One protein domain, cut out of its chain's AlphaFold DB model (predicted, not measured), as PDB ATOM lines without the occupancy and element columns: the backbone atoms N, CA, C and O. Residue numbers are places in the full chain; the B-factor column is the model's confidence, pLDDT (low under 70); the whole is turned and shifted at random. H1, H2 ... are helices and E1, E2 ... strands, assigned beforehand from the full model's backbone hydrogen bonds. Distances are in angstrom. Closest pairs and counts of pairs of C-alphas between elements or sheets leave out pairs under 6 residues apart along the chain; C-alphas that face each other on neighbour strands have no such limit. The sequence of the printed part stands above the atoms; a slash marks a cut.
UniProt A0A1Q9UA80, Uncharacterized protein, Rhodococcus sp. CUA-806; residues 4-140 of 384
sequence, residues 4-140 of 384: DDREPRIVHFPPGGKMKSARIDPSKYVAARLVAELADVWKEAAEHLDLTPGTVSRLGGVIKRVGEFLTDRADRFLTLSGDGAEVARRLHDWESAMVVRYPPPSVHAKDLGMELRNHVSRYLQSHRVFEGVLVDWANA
ATOM      1  N   ASP A   4     244.382 297.063 308.171       72.88
ATOM      2  CA  ASP A   4     244.239 297.326 306.731       72.88
ATOM      3  C   ASP A   4     245.298 296.605 305.874       72.88
ATOM      4  O   ASP A   4     245.012 296.119 304.776       72.88
ATOM      5  N   ASP A   5     246.519 296.426 306.392       79.25
ATOM      6  CA  ASP A   5     247.579 295.677 305.699       79.25
ATOM      7  C   ASP A   5     247.174 294.212 305.440       79.25
ATOM      8  O   ASP A   5     247.700 293.576 304.531       79.25
ATOM      9  N   ARG A   6     246.232 293.648 306.208       80.38
ATOM     10  CA  ARG A   6     245.809 292.242 306.082       80.38
ATOM     11  C   ARG A   6     244.594 292.032 305.188       80.38
ATOM     12  O   ARG A   6     244.303 290.881 304.860       80.38
ATOM     13  N   GLU A   7     243.885 293.087 304.799       90.12
ATOM     14  CA  GLU A   7     242.635 292.926 304.063       90.12
ATOM     15  C   GLU A   7     242.864 292.415 302.630       90.12
ATOM     16  O   GLU A   7     243.812 292.820 301.956       90.12
ATOM     17  N   PRO A   8     242.024 291.511 302.106       93.50
ATOM     18  CA  PRO A   8     242.145 291.078 300.722       93.50
ATOM     19  C   PRO A   8     241.803 292.195 299.730       93.50
ATOM     20  O   PRO A   8     240.740 292.806 299.802       93.50
ATOM     21  N   ARG A   9     242.656 292.386 298.721       95.75
ATOM     22  CA  ARG A   9     242.409 293.295 297.596       95.75
ATOM     23  C   ARG A   9     241.714 292.511 296.491       95.75
ATOM     24  O   ARG A   9     242.247 291.504 296.015       95.75
ATOM     25  N   ILE A  10     240.515 292.944 296.104       94.56
ATOM     26  CA  ILE A  10     239.677 292.262 295.109       94.56
ATOM     27  C   ILE A  10     239.321 293.242 293.992       94.56
ATOM     28  O   ILE A  10     238.841 294.340 294.258       94.56
ATOM     29  N   VAL A  11     239.529 292.811 292.749       92.75
ATOM     30  CA  VAL A  11     239.055 293.487 291.538       92.75
ATOM     31  C   VAL A  11     237.933 292.647 290.938       92.75
ATOM     32  O   VAL A  11     238.127 291.461 290.653       92.75
ATOM     33  N   HIS A  12     236.762 293.249 290.752       91.06
ATOM     34  CA  HIS A  12     235.611 292.614 290.113       91.06
ATOM     35  C   HIS A  12     235.584 292.945 288.622       91.06
ATOM     36  O   HIS A  12     235.796 294.090 288.235       91.06
ATOM     37  N   PHE A  13     235.329 291.941 287.785       89.56
ATOM     38  CA  PHE A  13     235.278 292.124 286.336       89.56
ATOM     39  C   PHE A  13     233.836 292.271 285.838       89.56
ATOM     40  O   PHE A  13     232.917 291.757 286.485       89.56
ATOM     41  N   PRO A  14     233.623 292.925 284.678       82.31
ATOM     42  CA  PRO A  14     232.299 293.056 284.087       82.31
ATOM     43  C   PRO A  14     231.613 291.695 283.865       82.31
ATOM     44  O   PRO A  14     232.278 290.707 283.527       82.31
ATOM     45  N   PRO A  15     230.279 291.623 284.023       75.75
ATOM     46  CA  PRO A  15     229.521 290.404 283.769       75.75
ATOM     47  C   PRO A  15     229.616 289.983 282.290       75.75
ATOM     48  O   PRO A  15     229.699 290.820 281.398       75.75
ATOM     49  N   GLY A  16     229.598 288.671 282.029       73.12
ATOM     50  CA  GLY A  16     229.652 288.097 280.673       73.12
ATOM     51  C   GLY A  16     231.020 287.548 280.243       73.12
ATOM     52  O   GLY A  16     231.099 286.809 279.266       73.12
ATOM     53  N   GLY A  17     232.092 287.829 280.993       74.00
ATOM     54  CA  GLY A  17     233.415 287.222 280.790       74.00
ATOM     55  C   GLY A  17     233.614 285.892 281.538       74.00
ATOM     56  O   GLY A  17     232.942 285.607 282.528       74.00
ATOM     57  N   LYS A  18     234.597 285.077 281.110       77.81
ATOM     58  CA  LYS A  18     234.989 283.832 281.815       77.81
ATOM     59  C   LYS A  18     235.586 284.086 283.208       77.81
ATOM     60  O   LYS A  18     235.521 283.215 284.071       77.81
ATOM     61  N   MET A  19     236.183 285.257 283.429       82.81
ATOM     62  CA  MET A  19     236.788 285.644 284.705       82.81
ATOM     63  C   MET A  19     235.850 286.580 285.460       82.81
ATOM     64  O   MET A  19     235.465 287.611 284.922       82.81
ATOM     65  N   LYS A  20     235.509 286.232 286.706       87.69
ATOM     66  CA  LYS A  20     234.578 287.015 287.543       87.69
ATOM     67  C   LYS A  20     235.279 288.024 288.456       87.69
ATOM     68  O   LYS A  20     234.737 289.084 288.742       87.69
ATOM     69  N   SER A  21     236.464 287.678 288.950       90.75
ATOM     70  CA  SER A  21     237.272 288.552 289.801       90.75
ATOM     71  C   SER A  21     238.730 288.104 289.822       90.75
ATOM     72  O   SER A  21     239.054 286.973 289.449       90.75
ATOM     73  N   ALA A  22     239.598 288.993 290.293       93.31
ATOM     74  CA  ALA A  22     240.952 288.686 290.718       93.31
ATOM     75  C   ALA A  22     241.135 289.126 292.176       93.31
ATOM     76  O   ALA A  22     240.608 290.153 292.593       93.31
ATOM     77  N   ARG A  23     241.883 288.341 292.957       95.31
ATOM     78  CA  ARG A  23     242.112 288.583 294.390       95.31
ATOM     79  C   ARG A  23     243.576 288.401 294.762       95.31
ATOM     80  O   ARG A  23     244.182 287.404 294.356       95.31
ATOM     81  N   ILE A  24     244.090 289.303 295.592       96.94
ATOM     82  CA  ILE A  24     245.353 289.180 296.325       96.94
ATOM     83  C   ILE A  24     245.021 289.265 297.813       96.94
ATOM     84  O   ILE A  24     244.236 290.108 298.230       96.94
ATOM     85  N   ASP A  25     245.572 288.355 298.608       96.44
ATOM     86  CA  ASP A  25     245.336 288.290 300.049       96.44
ATOM     87  C   ASP A  25     246.677 288.439 300.772       96.44
ATOM     88  O   ASP A  25     247.408 287.450 300.888       96.44
ATOM     89  N   PRO A  26     247.046 289.663 301.194       96.62
ATOM     90  CA  PRO A  26     248.373 289.921 301.746       96.62
ATOM     91  C   PRO A  26     248.640 289.179 303.057       96.62
ATOM     92  O   PRO A  26     249.789 288.869 303.358       96.62
ATOM     93  N   SER A  27     247.584 288.800 303.791       95.12
ATOM     94  CA  SER A  27     247.689 288.020 305.031       95.12
ATOM     95  C   SER A  27     248.331 286.638 304.848       95.12
ATOM     96  O   SER A  27     248.787 286.040 305.822       95.12
ATOM     97  N   LYS A  28     248.398 286.134 303.608       95.69
ATOM     98  CA  LYS A  28     249.006 284.839 303.271       95.69
ATOM     99  C   LYS A  28     250.530 284.876 303.164       95.69
ATOM    100  O   LYS A  28     251.131 283.819 302.993       95.69
ATOM    101  N   TYR A  29     251.145 286.055 303.235       96.62
ATOM    102  CA  TYR A  29     252.572 286.240 302.974       96.62
ATOM    103  C   TYR A  29     253.297 286.813 304.191       96.62
ATOM    104  O   TYR A  29     252.719 287.567 304.972       96.62
ATOM    105  N   VAL A  30     254.585 286.484 304.341       96.25
ATOM    106  CA  VAL A  30     255.406 287.034 305.434       96.25
ATOM    107  C   VAL A  30     255.596 288.539 305.243       96.25
ATOM    108  O   VAL A  30     255.372 289.307 306.177       96.25
ATOM    109  N   ALA A  31     255.886 288.972 304.013       96.12
ATOM    110  CA  ALA A  31     255.947 290.376 303.602       96.12
ATOM    111  C   ALA A  31     254.553 291.014 303.400       96.12
ATOM    112  O   ALA A  31     254.303 291.675 302.392       96.12
ATOM    113  N   ALA A  32     253.624 290.799 304.339       96.25
ATOM    114  CA  ALA A  32     252.223 291.207 304.205       96.25
ATOM    115  C   ALA A  32     252.056 292.697 303.862       96.25
ATOM    116  O   ALA A  32     251.277 293.029 302.975       96.25
ATOM    117  N   ARG A  33     252.821 293.588 304.511       95.50
ATOM    118  CA  ARG A  33     252.757 295.038 304.262       95.50
ATOM    119  C   ARG A  33     253.205 295.414 302.846       95.50
ATOM    120  O   ARG A  33     252.491 296.128 302.157       95.50
ATOM    121  N   LEU A  34     254.339 294.893 302.384       96.75
ATOM    122  CA  LEU A  34     254.809 295.138 301.018       96.75
ATOM    123  C   LEU A  34     253.819 294.598 299.973       96.75
ATOM    124  O   LEU A  34     253.529 295.263 298.980       96.75
ATOM    125  N   VAL A  35     253.273 293.397 300.191       97.62
ATOM    126  CA  VAL A  35     252.280 292.806 299.280       97.62
ATOM    127  C   VAL A  35     250.992 293.631 299.258       97.62
ATOM    128  O   VAL A  35     250.400 293.784 298.193       97.62
ATOM    129  N   ALA A  36     250.574 294.169 300.403       97.12
ATOM    130  CA  ALA A  36     249.463 295.104 300.520       97.12
ATOM    131  C   ALA A  36     249.690 296.366 299.677       97.12
ATOM    132  O   ALA A  36     248.891 296.635 298.785       97.12
ATOM    133  N   GLU A  37     250.816 297.056 299.870       96.62
ATOM    134  CA  GLU A  37     251.158 298.285 299.139       96.62
ATOM    135  C   GLU A  37     251.216 298.056 297.615       96.62
ATOM    136  O   GLU A  37     250.694 298.852 296.832       96.62
ATOM    137  N   LEU A  38     251.779 296.926 297.169       97.19
ATOM    138  CA  LEU A  38     251.782 296.543 295.752       97.19
ATOM    139  C   LEU A  38     250.375 296.202 295.233       97.19
ATOM    140  O   LEU A  38     250.035 296.524 294.090       97.19
ATOM    141  N   ALA A  39     249.559 295.527 296.048       96.88
ATOM    142  CA  ALA A  39     248.197 295.149 295.692       96.88
ATOM    143  C   ALA A  39     247.263 296.362 295.598       96.88
ATOM    144  O   ALA A  39     246.375 296.362 294.745       96.88
ATOM    145  N   ASP A  40     247.479 297.391 296.415       95.50
ATOM    146  CA  ASP A  40     246.715 298.638 296.370       95.50
ATOM    147  C   ASP A  40     246.968 299.362 295.038       95.50
ATOM    148  O   ASP A  40     246.029 299.644 294.297       95.50
ATOM    149  N   VAL A  41     248.234 299.481 294.624       93.81
ATOM    150  CA  VAL A  41     248.604 300.036 293.308       93.81
ATOM    151  C   VAL A  41     248.084 299.194 292.142       93.81
ATOM    152  O   VAL A  41     247.719 299.713 291.085       93.81
ATOM    153  N   TRP A  42     248.067 297.869 292.286       95.56
ATOM    154  CA  TRP A  42     247.477 296.981 291.285       95.56
ATOM    155  C   TRP A  42     245.967 297.190 291.142       95.56
ATOM    156  O   TRP A  42     245.468 297.210 290.014       95.56
ATOM    157  N   LYS A  43     245.256 297.361 292.259       94.31
ATOM    158  CA  LYS A  43     243.820 297.635 292.277       94.31
ATOM    159  C   LYS A  43     243.520 298.996 291.644       94.31
ATOM    160  O   LYS A  43     242.707 299.050 290.728       94.31
ATOM    161  N   GLU A  44     244.251 300.041 292.030       90.75
ATOM    162  CA  GLU A  44     244.145 301.370 291.414       90.75
ATOM    163  C   GLU A  44     244.388 301.311 289.899       90.75
ATOM    164  O   GLU A  44     243.621 301.870 289.117       90.75
ATOM    165  N   ALA A  45     245.417 300.583 289.457       87.19
ATOM    166  CA  ALA A  45     245.703 300.407 288.036       87.19
ATOM    167  C   ALA A  45     244.568 299.684 287.291       87.19
ATOM    168  O   ALA A  45     244.288 300.012 286.139       87.19
ATOM    169  N   ALA A  46     243.915 298.705 287.920       88.94
ATOM    170  CA  ALA A  46     242.777 298.013 287.327       88.94
ATOM    171  C   ALA A  46     241.538 298.915 287.198       88.94
ATOM    172  O   ALA A  46     240.781 298.755 286.245       88.94
ATOM    173  N   GLU A  47     241.356 299.856 288.126       86.44
ATOM    174  CA  GLU A  47     240.235 300.804 288.135       86.44
ATOM    175  C   GLU A  47     240.423 301.961 287.139       86.44
ATOM    176  O   GLU A  47     239.438 302.450 286.595       86.44
ATOM    177  N   HIS A  48     241.666 302.374 286.860       85.12
ATOM    178  CA  HIS A  48     241.942 303.602 286.096       85.12
ATOM    179  C   HIS A  48     242.538 303.397 284.691       85.12
ATOM    180  O   HIS A  48     242.585 304.354 283.922       85.12
ATOM    181  N   LEU A  49     243.038 302.204 284.337       79.38
ATOM    182  CA  LEU A  49     243.788 301.986 283.081       79.38
ATOM    183  C   LEU A  49     243.056 301.135 282.024       79.38
ATOM    184  O   LEU A  49     243.716 300.622 281.120       79.38
ATOM    185  N   ASP A  50     241.733 300.952 282.135       83.06
ATOM    186  CA  ASP A  50     240.897 300.164 281.201       83.06
ATOM    187  C   ASP A  50     241.531 298.815 280.793       83.06
ATOM    188  O   ASP A  50     241.565 298.403 279.629       83.06
ATOM    189  N   LEU A  51     242.093 298.100 281.773       84.69
ATOM    190  CA  LEU A  51     242.828 296.861 281.533       84.69
ATOM    191  C   LEU A  51     241.882 295.675 281.323       84.69
ATOM    192  O   LEU A  51     240.907 295.483 282.049       84.69
ATOM    193  N   THR A  52     242.232 294.786 280.388       88.44
ATOM    194  CA  THR A  52     241.482 293.532 280.218       88.44
ATOM    195  C   THR A  52     241.576 292.648 281.476       88.44
ATOM    196  O   THR A  52     242.626 292.630 282.133       88.44
ATOM    197  N   PRO A  53     240.550 291.826 281.787       88.56
ATOM    198  CA  PRO A  53     240.575 290.921 282.944       88.56
ATOM    199  C   PRO A  53     241.800 289.993 283.001       88.56
ATOM    200  O   PRO A  53     242.345 289.720 284.078       88.56
ATOM    201  N   GLY A  54     242.265 289.534 281.833       88.56
ATOM    202  CA  GLY A  54     243.473 288.719 281.709       88.56
ATOM    203  C   GLY A  54     244.737 289.494 282.086       88.56
ATOM    204  O   GLY A  54     245.565 288.982 282.838       88.56
ATOM    205  N   THR A  55     244.857 290.748 281.639       88.88
ATOM    206  CA  THR A  55     245.978 291.624 282.005       88.88
ATOM    207  C   THR A  55     245.990 291.918 283.501       88.88
ATOM    208  O   THR A  55     247.026 291.728 284.135       88.88
ATOM    209  N   VAL A  56     244.851 292.298 284.090       91.19
ATOM    210  CA  VAL A  56     244.742 292.545 285.540       91.19
ATOM    211  C   VAL A  56     245.181 291.313 286.331       91.19
ATOM    212  O   VAL A  56     245.966 291.415 287.273       91.19
ATOM    213  N   SER A  57     244.734 290.127 285.925       91.81
ATOM    214  CA  SER A  57     245.075 288.883 286.622       91.81
ATOM    215  C   SER A  57     246.545 288.503 286.478       91.81
ATOM    216  O   SER A  57     247.144 288.015 287.436       91.81
ATOM    217  N   ARG A  58     247.146 288.762 285.309       92.12
ATOM    218  CA  ARG A  58     248.581 288.575 285.072       92.12
ATOM    219  C   ARG A  58     249.415 289.479 285.979       92.12
ATOM    220  O   ARG A  58     250.315 288.972 286.638       92.12
ATOM    221  N   LEU A  59     249.077 290.770 286.063       91.81
ATOM    222  CA  LEU A  59     249.749 291.736 286.943       91.81
ATOM    223  C   LEU A  59     249.671 291.304 288.413       91.81
ATOM    224  O   LEU A  59     250.691 291.199 289.091       91.81
ATOM    225  N   GLY A  60     248.480 290.919 288.880       94.62
ATOM    226  CA  GLY A  60     248.317 290.399 290.239       94.62
ATOM    227  C   GLY A  60     249.083 289.092 290.482       94.62
ATOM    228  O   GLY A  60     249.514 288.820 291.601       94.62
ATOM    229  N   GLY A  61     249.303 288.286 289.440       95.00
ATOM    230  CA  GLY A  61     250.140 287.089 289.496       95.00
ATOM    231  C   GLY A  61     251.614 287.379 289.799       95.00
ATOM    232  O   GLY A  61     252.255 286.564 290.460       95.00
ATOM    233  N   VAL A  62     252.142 288.532 289.376       96.62
ATOM    234  CA  VAL A  62     253.520 288.956 289.687       96.62
ATOM    235  C   VAL A  62     253.661 289.234 291.181       96.62
ATOM    236  O   VAL A  62     254.546 288.684 291.831       96.62
ATOM    237  N   ILE A  63     252.723 289.995 291.748       97.69
ATOM    238  CA  ILE A  63     252.709 290.348 293.176       97.69
ATOM    239  C   ILE A  63     252.626 289.093 294.055       97.69
ATOM    240  O   ILE A  63     253.350 288.974 295.041       97.69
ATOM    241  N   LYS A  64     251.797 288.113 293.671       97.25
ATOM    242  CA  LYS A  64     251.713 286.825 294.381       97.25
ATOM    243  C   LYS A  64     253.046 286.083 294.386       97.25
ATOM    244  O   LYS A  64     253.449 285.598 295.433       97.25
ATOM    245  N   ARG A  65     253.749 286.039 293.249       97.00
ATOM    246  CA  ARG A  65     255.068 285.393 293.138       97.00
ATOM    247  C   ARG A  65     256.136 286.089 293.976       97.00
ATOM    248  O   ARG A  65     257.021 285.415 294.489       97.00
ATOM    249  N   VAL A  66     256.066 287.414 294.112       97.50
ATOM    250  CA  VAL A  66     256.929 288.161 295.040       97.50
ATOM    251  C   VAL A  66     256.608 287.764 296.481       97.50
ATOM    252  O   VAL A  66     257.510 287.389 297.224       97.50
ATOM    253  N   GLY A  67     255.326 287.747 296.858       96.94
ATOM    254  CA  GLY A  67     254.897 287.306 298.188       96.94
ATOM    255  C   GLY A  67     255.300 285.864 298.521       96.94
ATOM    256  O   GLY A  67     255.694 285.587 299.649       96.94
ATOM    257  N   GLU A  68     255.239 284.950 297.549       97.38
ATOM    258  CA  GLU A  68     255.667 283.546 297.688       97.38
ATOM    259  C   GLU A  68     257.183 283.392 297.877       97.38
ATOM    260  O   GLU A  68     257.628 282.414 298.472       97.38
ATOM    261  N   PHE A  69     257.979 284.336 297.373       97.56
ATOM    262  CA  PHE A  69     259.436 284.320 297.499       97.56
ATOM    263  C   PHE A  69     259.922 284.933 298.819       97.56
ATOM    264  O   PHE A  69     260.861 284.425 299.436       97.56
ATOM    265  N   LEU A  70     259.281 286.016 299.262       97.31
ATOM    266  CA  LEU A  70     259.645 286.757 300.471       97.31
ATOM    267  C   LEU A  70     259.139 286.047 301.732       97.31
ATOM    268  O   LEU A  70     258.065 286.347 302.261       97.31
ATOM    269  N   THR A  71     259.915 285.065 302.181       96.81
ATOM    270  CA  THR A  71     259.571 284.156 303.283       96.81
ATOM    271  C   THR A  71     260.441 284.334 304.527       96.81
ATOM    272  O   THR A  71     260.143 283.721 305.555       96.81
ATOM    273  N   ASP A  72     261.480 285.177 304.482       94.50
ATOM    274  CA  ASP A  72     262.318 285.435 305.653       94.50
ATOM    275  C   ASP A  72     261.493 286.166 306.718       94.50
ATOM    276  O   ASP A  72     260.711 287.070 306.424       94.50
ATOM    277  N   ARG A  73     261.686 285.825 307.994       92.25
ATOM    278  CA  ARG A  73     261.057 286.538 309.107       92.25
ATOM    279  C   ARG A  73     261.369 288.038 309.082       92.25
ATOM    280  O   ARG A  73     260.538 288.811 309.556       92.25
ATOM    281  N   ALA A  74     262.528 288.450 308.568       93.19
ATOM    282  CA  ALA A  74     262.873 289.857 308.376       93.19
ATOM    283  C   ALA A  74     261.996 290.545 307.312       93.19
ATOM    284  O   ALA A  74     261.670 291.723 307.473       93.19
ATOM    285  N   ASP A  75     261.511 289.801 306.308       94.69
ATOM    286  CA  ASP A  75     260.710 290.334 305.197       94.69
ATOM    287  C   ASP A  75     259.377 290.955 305.677       94.69
ATOM    288  O   ASP A  75     258.788 291.798 305.002       94.69
ATOM    289  N   ARG A  76     258.919 290.619 306.895       94.06
ATOM    290  CA  ARG A  76     257.719 291.214 307.524       94.06
ATOM    291  C   ARG A  76     257.797 292.728 307.730       94.06
ATOM    292  O   ARG A  76     256.773 293.358 307.994       94.06
ATOM    293  N   PHE A  77     259.002 293.293 307.694       92.88
ATOM    294  CA  PHE A  77     259.249 294.720 307.892       92.88
ATOM    295  C   PHE A  77     259.399 295.496 306.581       92.88
ATOM    296  O   PHE A  77     259.511 296.719 306.622       92.88
ATOM    297  N   LEU A  78     259.381 294.815 305.432       95.25
ATOM    298  CA  LEU A  78     259.498 295.457 304.127       95.25
ATOM    299  C   LEU A  78     258.296 296.370 303.857       95.25
ATOM    300  O   LEU A  78     257.142 295.988 304.065       95.25
ATOM    301  N   THR A  79     258.589 297.581 303.385       94.75
ATOM    302  CA  THR A  79     257.602 298.599 303.014       94.75
ATOM    303  C   THR A  79     258.191 299.570 301.997       94.75
ATOM    304  O   THR A  79     259.342 299.989 302.124       94.75
ATOM    305  N   LEU A  80     257.386 299.952 301.010       93.69
ATOM    306  CA  LEU A  80     257.712 300.958 300.000       93.69
ATOM    307  C   LEU A  80     257.749 302.388 300.573       93.69
ATOM    308  O   LEU A  80     258.286 303.280 299.930       93.69
ATOM    309  N   SER A  81     257.210 302.608 301.778       87.50
ATOM    310  CA  SER A  81     257.157 303.923 302.445       87.50
ATOM    311  C   SER A  81     258.393 304.274 303.299       87.50
ATOM    312  O   SER A  81     258.398 305.309 303.964       87.50
ATOM    313  N   GLY A  82     259.415 303.410 303.337       81.25
ATOM    314  CA  GLY A  82     260.638 303.593 304.137       81.25
ATOM    315  C   GLY A  82     261.885 303.962 303.321       81.25
ATOM    316  O   GLY A  82     261.786 304.378 302.174       81.25
ATOM    317  N   ASP A  83     263.072 303.740 303.903       75.56
ATOM    318  CA  ASP A  83     264.404 303.953 303.281       75.56
ATOM    319  C   ASP A  83     264.604 303.164 301.967       75.56
ATOM    320  O   ASP A  83     265.414 303.503 301.111       75.56
ATOM    321  N   GLY A  84     263.823 302.101 301.756       86.06
ATOM    322  CA  GLY A  84     263.727 301.428 300.462       86.06
ATOM    323  C   GLY A  84     264.950 300.595 300.062       86.06
ATOM    324  O   GLY A  84     264.800 299.725 299.209       86.06
ATOM    325  N   ALA A  85     266.115 300.766 300.699       90.38
ATOM    326  CA  ALA A  85     267.331 300.004 300.411       90.38
ATOM    327  C   ALA A  85     267.128 298.490 300.592       90.38
ATOM    328  O   ALA A  85     267.425 297.701 299.695       90.38
ATOM    329  N   GLU A  86     266.546 298.084 301.720       91.44
ATOM    330  CA  GLU A  86     266.282 296.671 302.005       91.44
ATOM    331  C   GLU A  86     265.195 296.089 301.086       91.44
ATOM    332  O   GLU A  86     265.299 294.946 300.645       91.44
ATOM    333  N   VAL A  87     264.190 296.890 300.713       95.62
ATOM    334  CA  VAL A  87     263.183 296.473 299.724       95.62
ATOM    335  C   VAL A  87     263.821 296.282 298.355       95.62
ATOM    336  O   VAL A  87     263.661 295.219 297.764       95.62
ATOM    337  N   ALA A  88     264.587 297.259 297.869       94.00
ATOM    338  CA  ALA A  88     265.279 297.179 296.588       94.00
ATOM    339  C   ALA A  88     266.192 295.946 296.525       94.00
ATOM    340  O   ALA A  88     266.158 295.204 295.546       94.00
ATOM    341  N   ARG A  89     266.935 295.669 297.605       95.25
ATOM    342  CA  ARG A  89     267.780 294.475 297.725       95.25
ATOM    343  C   ARG A  89     266.966 293.185 297.602       95.25
ATOM    344  O   ARG A  89     267.287 292.337 296.777       95.25
ATOM    345  N   ARG A  90     265.882 293.041 298.369       96.62
ATOM    346  CA  ARG A  90     265.045 291.826 298.348       96.62
ATOM    347  C   ARG A  90     264.287 291.642 297.031       96.62
ATOM    348  O   ARG A  90     264.115 290.510 296.581       96.62
ATOM    349  N   LEU A  91     263.860 292.727 296.386       96.62
ATOM    350  CA  LEU A  91     263.257 292.666 295.052       96.62
ATOM    351  C   LEU A  91     264.296 292.321 293.973       96.62
ATOM    352  O   LEU A  91     263.985 291.570 293.052       96.62
ATOM    353  N   HIS A  92     265.539 292.786 294.111       95.00
ATOM    354  CA  HIS A  92     266.648 292.373 293.250       95.00
ATOM    355  C   HIS A  92     267.005 290.885 293.427       95.00
ATOM    356  O   HIS A  92     267.237 290.190 292.434       95.00
ATOM    357  N   ASP A  93     266.976 290.364 294.660       95.44
ATOM    358  CA  ASP A  93     267.131 288.926 294.927       95.44
ATOM    359  C   ASP A  93     266.034 288.117 294.207       95.44
ATOM    360  O   ASP A  93     266.305 287.072 293.612       95.44
ATOM    361  N   TRP A  94     264.789 288.614 294.227       97.00
ATOM    362  CA  TRP A  94     263.672 287.989 293.517       97.00
ATOM    363  C   TRP A  94     263.871 288.000 291.998       97.00
ATOM    364  O   TRP A  94     263.686 286.965 291.357       97.00
ATOM    365  N   GLU A  95     264.281 289.130 291.412       94.69
ATOM    366  CA  GLU A  95     264.592 289.220 289.977       94.69
ATOM    367  C   GLU A  95     265.710 288.244 289.584       94.69
ATOM    368  O   GLU A  95     265.578 287.511 288.604       94.69
ATOM    369  N   SER A  96     266.767 288.161 290.395       94.50
ATOM    370  CA  SER A  96     267.866 287.206 290.199       94.50
ATOM    371  C   SER A  96     267.362 285.759 290.225       94.50
ATOM    372  O   SER A  96     267.737 284.942 289.383       94.50
ATOM    373  N   ALA A  97     266.443 285.431 291.138       94.31
ATOM    374  CA  ALA A  97     265.810 284.116 291.175       94.31
ATOM    375  C   ALA A  97     264.913 283.853 289.950       94.31
ATOM    376  O   ALA A  97     264.823 282.713 289.487       94.31
ATOM    377  N   MET A  98     264.257 284.881 289.397       95.75
ATOM    378  CA  MET A  98     263.470 284.745 288.165       95.75
ATOM    379  C   MET A  98     264.354 284.474 286.951       95.75
ATOM    380  O   MET A  98     263.974 283.648 286.126       95.75
ATOM    381  N   VAL A  99     265.537 285.084 286.880       93.19
ATOM    382  CA  VAL A  99     266.554 284.777 285.864       93.19
ATOM    383  C   VAL A  99     266.992 283.316 285.937       93.19
ATOM    384  O   VAL A  99     267.003 282.626 284.921       93.19
ATOM    385  N   VAL A 100     267.291 282.806 287.135       92.88
ATOM    386  CA  VAL A 100     267.672 281.394 287.316       92.88
ATOM    387  C   VAL A 100     266.527 280.453 286.926       92.88
ATOM    388  O   VAL A 100     266.756 279.392 286.348       92.88
ATOM    389  N   ARG A 101     265.278 280.833 287.221       93.69
ATOM    390  CA  ARG A 101     264.085 280.034 286.906       93.69
ATOM    391  C   ARG A 101     263.713 280.060 285.421       93.69
ATOM    392  O   ARG A 101     263.183 279.071 284.916       93.69
ATOM    393  N   TYR A 102     263.937 281.184 284.755       92.12
ATOM    394  CA  TYR A 102     263.600 281.423 283.355       92.12
ATOM    395  C   TYR A 102     264.829 281.961 282.615       92.12
ATOM    396  O   TYR A 102     264.842 283.135 282.238       92.12
ATOM    397  N   PRO A 103     265.863 281.126 282.413       87.88
ATOM    398  CA  PRO A 103     267.071 281.564 281.730       87.88
ATOM    399  C   PRO A 103     266.792 281.873 280.247       87.88
ATOM    400  O   PRO A 103     265.797 281.388 279.680       87.88
ATOM    401  N   PRO A 104     267.678 282.637 279.581       82.75
ATOM    402  CA  PRO A 104     267.631 282.818 278.136       82.75
ATOM    403  C   PRO A 104     267.515 281.478 277.389       82.75
ATOM    404  O   PRO A 104     268.096 280.479 277.819       82.75
ATOM    405  N   PRO A 105     266.765 281.426 276.272       86.25
ATOM    406  CA  PRO A 105     266.188 282.550 275.521       86.25
ATOM    407  C   PRO A 105     264.802 283.019 276.016       86.25
ATOM    408  O   PRO A 105     264.109 283.750 275.307       86.25
ATOM    409  N   SER A 106     264.342 282.586 277.195       88.56
ATOM    410  CA  SER A 106     263.031 282.987 277.711       88.56
ATOM    411  C   SER A 106     262.980 284.477 278.055       88.56
ATOM    412  O   SER A 106     263.807 284.976 278.808       88.56
ATOM    413  N   VAL A 107     261.947 285.182 277.588       88.25
ATOM    414  CA  VAL A 107     261.696 286.588 277.964       88.25
ATOM    415  C   VAL A 107     260.921 286.729 279.279       88.25
ATOM    416  O   VAL A 107     260.673 287.840 279.743       88.25
ATOM    417  N   HIS A 108     260.531 285.617 279.911       90.81
ATOM    418  CA  HIS A 108     259.648 285.649 281.077       90.81
ATOM    419  C   HIS A 108     260.260 286.347 282.293       90.81
ATOM    420  O   HIS A 108     259.536 287.063 282.979       90.81
ATOM    421  N   ALA A 109     261.559 286.172 282.565       91.62
ATOM    422  CA  ALA A 109     262.221 286.869 283.671       91.62
ATOM    423  C   ALA A 109     262.130 288.394 283.496       91.62
ATOM    424  O   ALA A 109     261.690 289.103 284.404       91.62
ATOM    425  N   LYS A 110     262.432 288.868 282.282       91.06
ATOM    426  CA  LYS A 110     262.331 290.275 281.892       91.06
ATOM    427  C   LYS A 110     260.913 290.818 282.047       91.06
ATOM    428  O   LYS A 110     260.729 291.859 282.672       91.06
ATOM    429  N   ASP A 111     259.916 290.114 281.512       92.00
ATOM    430  CA  ASP A 111     258.517 290.546 281.589       92.00
ATOM    431  C   ASP A 111     258.042 290.649 283.046       92.00
ATOM    432  O   ASP A 111     257.383 291.616 283.422       92.00
ATOM    433  N   LEU A 112     258.399 289.672 283.886       94.69
ATOM    434  CA  LEU A 112     258.047 289.666 285.306       94.69
ATOM    435  C   LEU A 112     258.697 290.832 286.065       94.69
ATOM    436  O   LEU A 112     258.009 291.512 286.828       94.69
ATOM    437  N   GLY A 113     259.989 291.086 285.842       94.00
ATOM    438  CA  GLY A 113     260.697 292.198 286.478       94.00
ATOM    439  C   GLY A 113     260.192 293.566 286.014       94.00
ATOM    440  O   GLY A 113     259.960 294.444 286.842       94.00
ATOM    441  N   MET A 114     259.904 293.735 284.718       92.44
ATOM    442  CA  MET A 114     259.323 294.979 284.194       92.44
ATOM    443  C   MET A 114     257.984 295.307 284.859       92.44
ATOM    444  O   MET A 114     257.749 296.447 285.254       92.44
ATOM    445  N   GLU A 115     257.104 294.317 285.011       93.62
ATOM    446  CA  GLU A 115     255.805 294.540 285.649       93.62
ATOM    447  C   GLU A 115     255.937 294.850 287.141       93.62
ATOM    448  O   GLU A 115     255.249 295.740 287.646       93.62
ATOM    449  N   LEU A 116     256.855 294.183 287.848       95.88
ATOM    450  CA  LEU A 116     257.140 294.501 289.246       95.88
ATOM    451  C   LEU A 116     257.646 295.942 289.405       95.88
ATOM    452  O   LEU A 116     257.122 296.689 290.234       95.88
ATOM    453  N   ARG A 117     258.620 296.360 288.590       94.75
ATOM    454  CA  ARG A 117     259.149 297.732 288.625       94.75
ATOM    455  C   ARG A 117     258.095 298.769 288.265       94.75
ATOM    456  O   ARG A 117     258.075 299.835 288.874       94.75
ATOM    457  N   ASN A 118     257.166 298.452 287.361       91.88
ATOM    458  CA  ASN A 118     256.020 299.315 287.066       91.88
ATOM    459  C   ASN A 118     255.099 299.493 288.285       91.88
ATOM    460  O   ASN A 118     254.631 300.605 288.527       91.88
ATOM    461  N   HIS A 119     254.837 298.435 289.063       93.56
ATOM    462  CA  HIS A 119     254.063 298.550 290.305       93.56
ATOM    463  C   HIS A 119     254.768 299.442 291.330       93.56
ATOM    464  O   HIS A 119     254.146 300.353 291.873       93.56
ATOM    465  N   VAL A 120     256.070 299.240 291.539       94.88
ATOM    466  CA  VAL A 120     256.863 300.077 292.455       94.88
ATOM    467  C   VAL A 120     256.918 301.529 291.969       94.88
ATOM    468  O   VAL A 120     256.677 302.445 292.745       94.88
ATOM    469  N   SER A 121     257.133 301.760 290.673       91.69
ATOM    470  CA  SER A 121     257.160 303.109 290.089       91.69
ATOM    471  C   SER A 121     255.838 303.849 290.279       91.69
ATOM    472  O   SER A 121     255.836 305.023 290.640       91.69
ATOM    473  N   ARG A 122     254.702 303.169 290.076       90.12
ATOM    474  CA  ARG A 122     253.372 303.753 290.306       90.12
ATOM    475  C   ARG A 122     253.150 304.102 291.775       90.12
ATOM    476  O   ARG A 122     252.631 305.181 292.041       90.12
ATOM    477  N   TYR A 123     253.580 303.240 292.701       93.88
ATOM    478  CA  TYR A 123     253.549 303.547 294.134       93.88
ATOM    479  C   TYR A 123     254.320 304.838 294.441       93.88
ATOM    480  O   TYR A 123     253.788 305.765 295.044       93.88
ATOM    481  N   LEU A 124     255.576 304.914 293.989       91.44
ATOM    482  CA  LEU A 124     256.457 306.053 294.250       91.44
ATOM    483  C   LEU A 124     255.882 307.351 293.665       91.44
ATOM    484  O   LEU A 124     255.887 308.387 294.328       91.44
ATOM    485  N   GLN A 125     255.309 307.283 292.459       88.62
ATOM    486  CA  GLN A 125     254.644 308.416 291.814       88.62
ATOM    487  C   GLN A 125     253.405 308.888 292.584       88.62
ATOM    488  O   GLN A 125     253.267 310.092 292.814       88.62
ATOM    489  N   SER A 126     252.519 307.978 293.014       87.25
ATOM    490  CA  SER A 126     251.308 308.354 293.762       87.25
ATOM    491  C   SER A 126     251.631 308.955 295.134       87.25
ATOM    492  O   SER A 126     250.908 309.832 295.607       87.25
ATOM    493  N   HIS A 127     252.770 308.577 295.717       88.88
ATOM    494  CA  HIS A 127     253.257 309.077 297.005       88.88
ATOM    495  C   HIS A 127     254.278 310.224 296.882       88.88
ATOM    496  O   HIS A 127     254.813 310.673 297.894       88.88
ATOM    497  N   ARG A 128     254.523 310.739 295.665       87.38
ATOM    498  CA  ARG A 128     255.445 311.859 295.375       87.38
ATOM    499  C   ARG A 128     256.881 311.637 295.877       87.38
ATOM    500  O   ARG A 128     257.533 312.573 296.338       87.38
ATOM    501  N   VAL A 129     257.378 310.407 295.768       84.56
ATOM    502  CA  VAL A 129     258.764 310.040 296.086       84.56
ATOM    503  C   VAL A 129     259.582 310.026 294.793       84.56
ATOM    504  O   VAL A 129     259.291 309.247 293.886       84.56
ATOM    505  N   PHE A 130     260.590 310.898 294.697       77.88
ATOM    506  CA  PHE A 130     261.342 311.140 293.453       77.88
ATOM    507  C   PHE A 130     262.844 310.847 293.539       77.88
ATOM    508  O   PHE A 130     263.517 310.875 292.513       77.88
ATOM    509  N   GLU A 131     263.371 310.556 294.727       71.31
ATOM    510  CA  GLU A 131     264.792 310.274 294.953       71.31
ATOM    511  C   GLU A 131     264.958 309.094 295.922       71.31
ATOM    512  O   GLU A 131     264.047 308.783 296.693       71.31
ATOM    513  N   GLY A 132     266.121 308.438 295.879       82.94
ATOM    514  CA  GLY A 132     266.495 307.346 296.780       82.94
ATOM    515  C   GLY A 132     266.661 305.991 296.088       82.94
ATOM    516  O   GLY A 132     266.248 305.789 294.947       82.94
ATOM    517  N   VAL A 133     267.235 305.027 296.813       88.12
ATOM    518  CA  VAL A 133     267.664 303.721 296.270       88.12
ATOM    519  C   VAL A 133     266.525 302.958 295.589       88.12
ATOM    520  O   VAL A 133     266.728 302.311 294.565       88.12
ATOM    521  N   LEU A 134     265.310 303.037 296.134       89.88
ATOM    522  CA  LEU A 134     264.150 302.356 295.560       89.88
ATOM    523  C   LEU A 134     263.663 303.017 294.258       89.88
ATOM    524  O   LEU A 134     263.193 302.312 293.368       89.88
ATOM    525  N   VAL A 135     263.817 304.341 294.127       85.25
ATOM    526  CA  VAL A 135     263.547 305.079 292.881       85.25
ATOM    527  C   VAL A 135     264.589 304.714 291.824       85.25
ATOM    528  O   VAL A 135     264.222 304.404 290.691       85.25
ATOM    529  N   ASP A 136     265.871 304.681 292.195       82.50
ATOM    530  CA  ASP A 136     266.955 304.273 291.296       82.50
ATOM    531  C   ASP A 136     266.758 302.833 290.811       82.50
ATOM    532  O   ASP A 136     266.838 302.553 289.614       82.50
ATOM    533  N   TRP A 137     266.413 301.922 291.725       92.12
ATOM    534  CA  TRP A 137     266.099 300.537 291.389       92.12
ATOM    535  C   TRP A 137     264.881 300.438 290.463       92.12
ATOM    536  O   TRP A 137     264.946 299.754 289.446       92.12
ATOM    537  N   ALA A 138     263.786 301.147 290.744       89.06
ATOM    538  CA  ALA A 138     262.587 301.088 289.907       89.06
ATOM    539  C   ALA A 138     262.832 301.602 288.473       89.06
ATOM    540  O   ALA A 138     262.243 301.072 287.531       89.06
ATOM    541  N   ASN A 139     263.731 302.579 288.305       82.88
ATOM    542  CA  ASN A 139     264.083 303.172 287.008       82.88
ATOM    543  C   ASN A 139     265.231 302.463 286.269       82.88
ATOM    544  O   ASN A 139     265.425 302.697 285.075       82.88
ATOM    545  N   ALA A 140     266.012 301.628 286.954       80.56
ATOM    546  CA  ALA A 140     267.115 300.898 286.339       80.56
ATOM    547  C   ALA A 140     266.629 299.806 285.362       80.56
ATOM    548  O   ALA A 140     265.441 299.493 285.255       80.56
TER     549      ALA A 140
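AT A GLANCE: This is residues 4 to 140 of the 384 residues of an uncharacterized protein of Rhodococcus sp. CUA-806 (UniProt A0A1Q9UA80). Two helical hairpins cross: in the core H5, of the hairpin H4 and H5, runs at nearly a right angle over both helices of the hairpin H1 and H2. A small two-stranded hairpin, E1 and E2, packs on H1 and H2 on the side away from H5, while H6 packs on H4 and H5, and short H3 lies on the way from one helical hairpin to the other. The printed part has 137 residues, with the order E1, E2, H1, H2, H3, H4, H5, H6; the sheet E1 - E2 is antiparallel and the class is mostly helix. The whole is compact, with a radius of gyration of the C-alphas of 14.7 A, and spans 44 by 40 by 29 A.

HOW THE PARTS SIT: E1, residues 9 to 12, and E2, residues 21 to 24, form an antiparallel hairpin at 171 degrees, with N 9 and O 24 at 2.8 A and N 22 and O 11 at 2.9 A, both within hydrogen-bond range. The closest C-alphas of E1 and H1, residues 32 to 48, are Val 11 and Lys 43, 6.4 A apart; those of E2 and H2, residues 53 to 69, are Ala 22 and Ser 57, 5.8 A apart. H1 and H2 form a helical hairpin and touch at a shallow tilt of 10 degrees, opposite ways, closest at C-alphas 46 and 56, 6.1 A. H3, residues 73 to 77, only just touches H1, with 3 pairs of C-alphas within 8 A, the closest being 32 and 76, 6.4 A. H4, residues 85 to 101, and H5, residues 108 to 126, form a second helical hairpin and touch at a shallow tilt of 21 degrees, opposite ways, closest at C-alphas 98 and 109, 5.1 A. H5 is the hub, touching four helices. It is about perpendicular to H1, 84 degrees, closest at C-alphas 41 and 123, 6.1 A, and to H2, 86 degrees, closest at C-alphas 62 and 112, 6.3 A. H6, residues 133 to 139, touches H5 at a steep tilt of 62 degrees, opposite ways, closest at C-alphas 117 and 138, 5.0 A. H1 and H4 are apart. Each O i to N i+4 pair is within hydrogen-bond range in H1, H4, H5 and H6; H2 has 12 of 13, and H3 0 of 1, with 1 of 2 O i to N i+3 pairs.

IN THESE COORDINATES: E1 begins at C-alpha 9, (242.409, 293.295, 297.596), and measures 10.1 A; E2 measures 10.4 A. H1 is 24.2 A, H2 24.7 A, H4 24.3 A and H5 27.3 A long. H6 ends at C-alpha 139, (264.083, 303.172, 287.008).

THE WHOLE: The two C-alphas farthest apart, those of Gly 16 and Gly 132, are 44.6 A apart. The printed part has no cut and no long link. Mean pLDDT of the printed part is 90.9, and no printed residue is under 70.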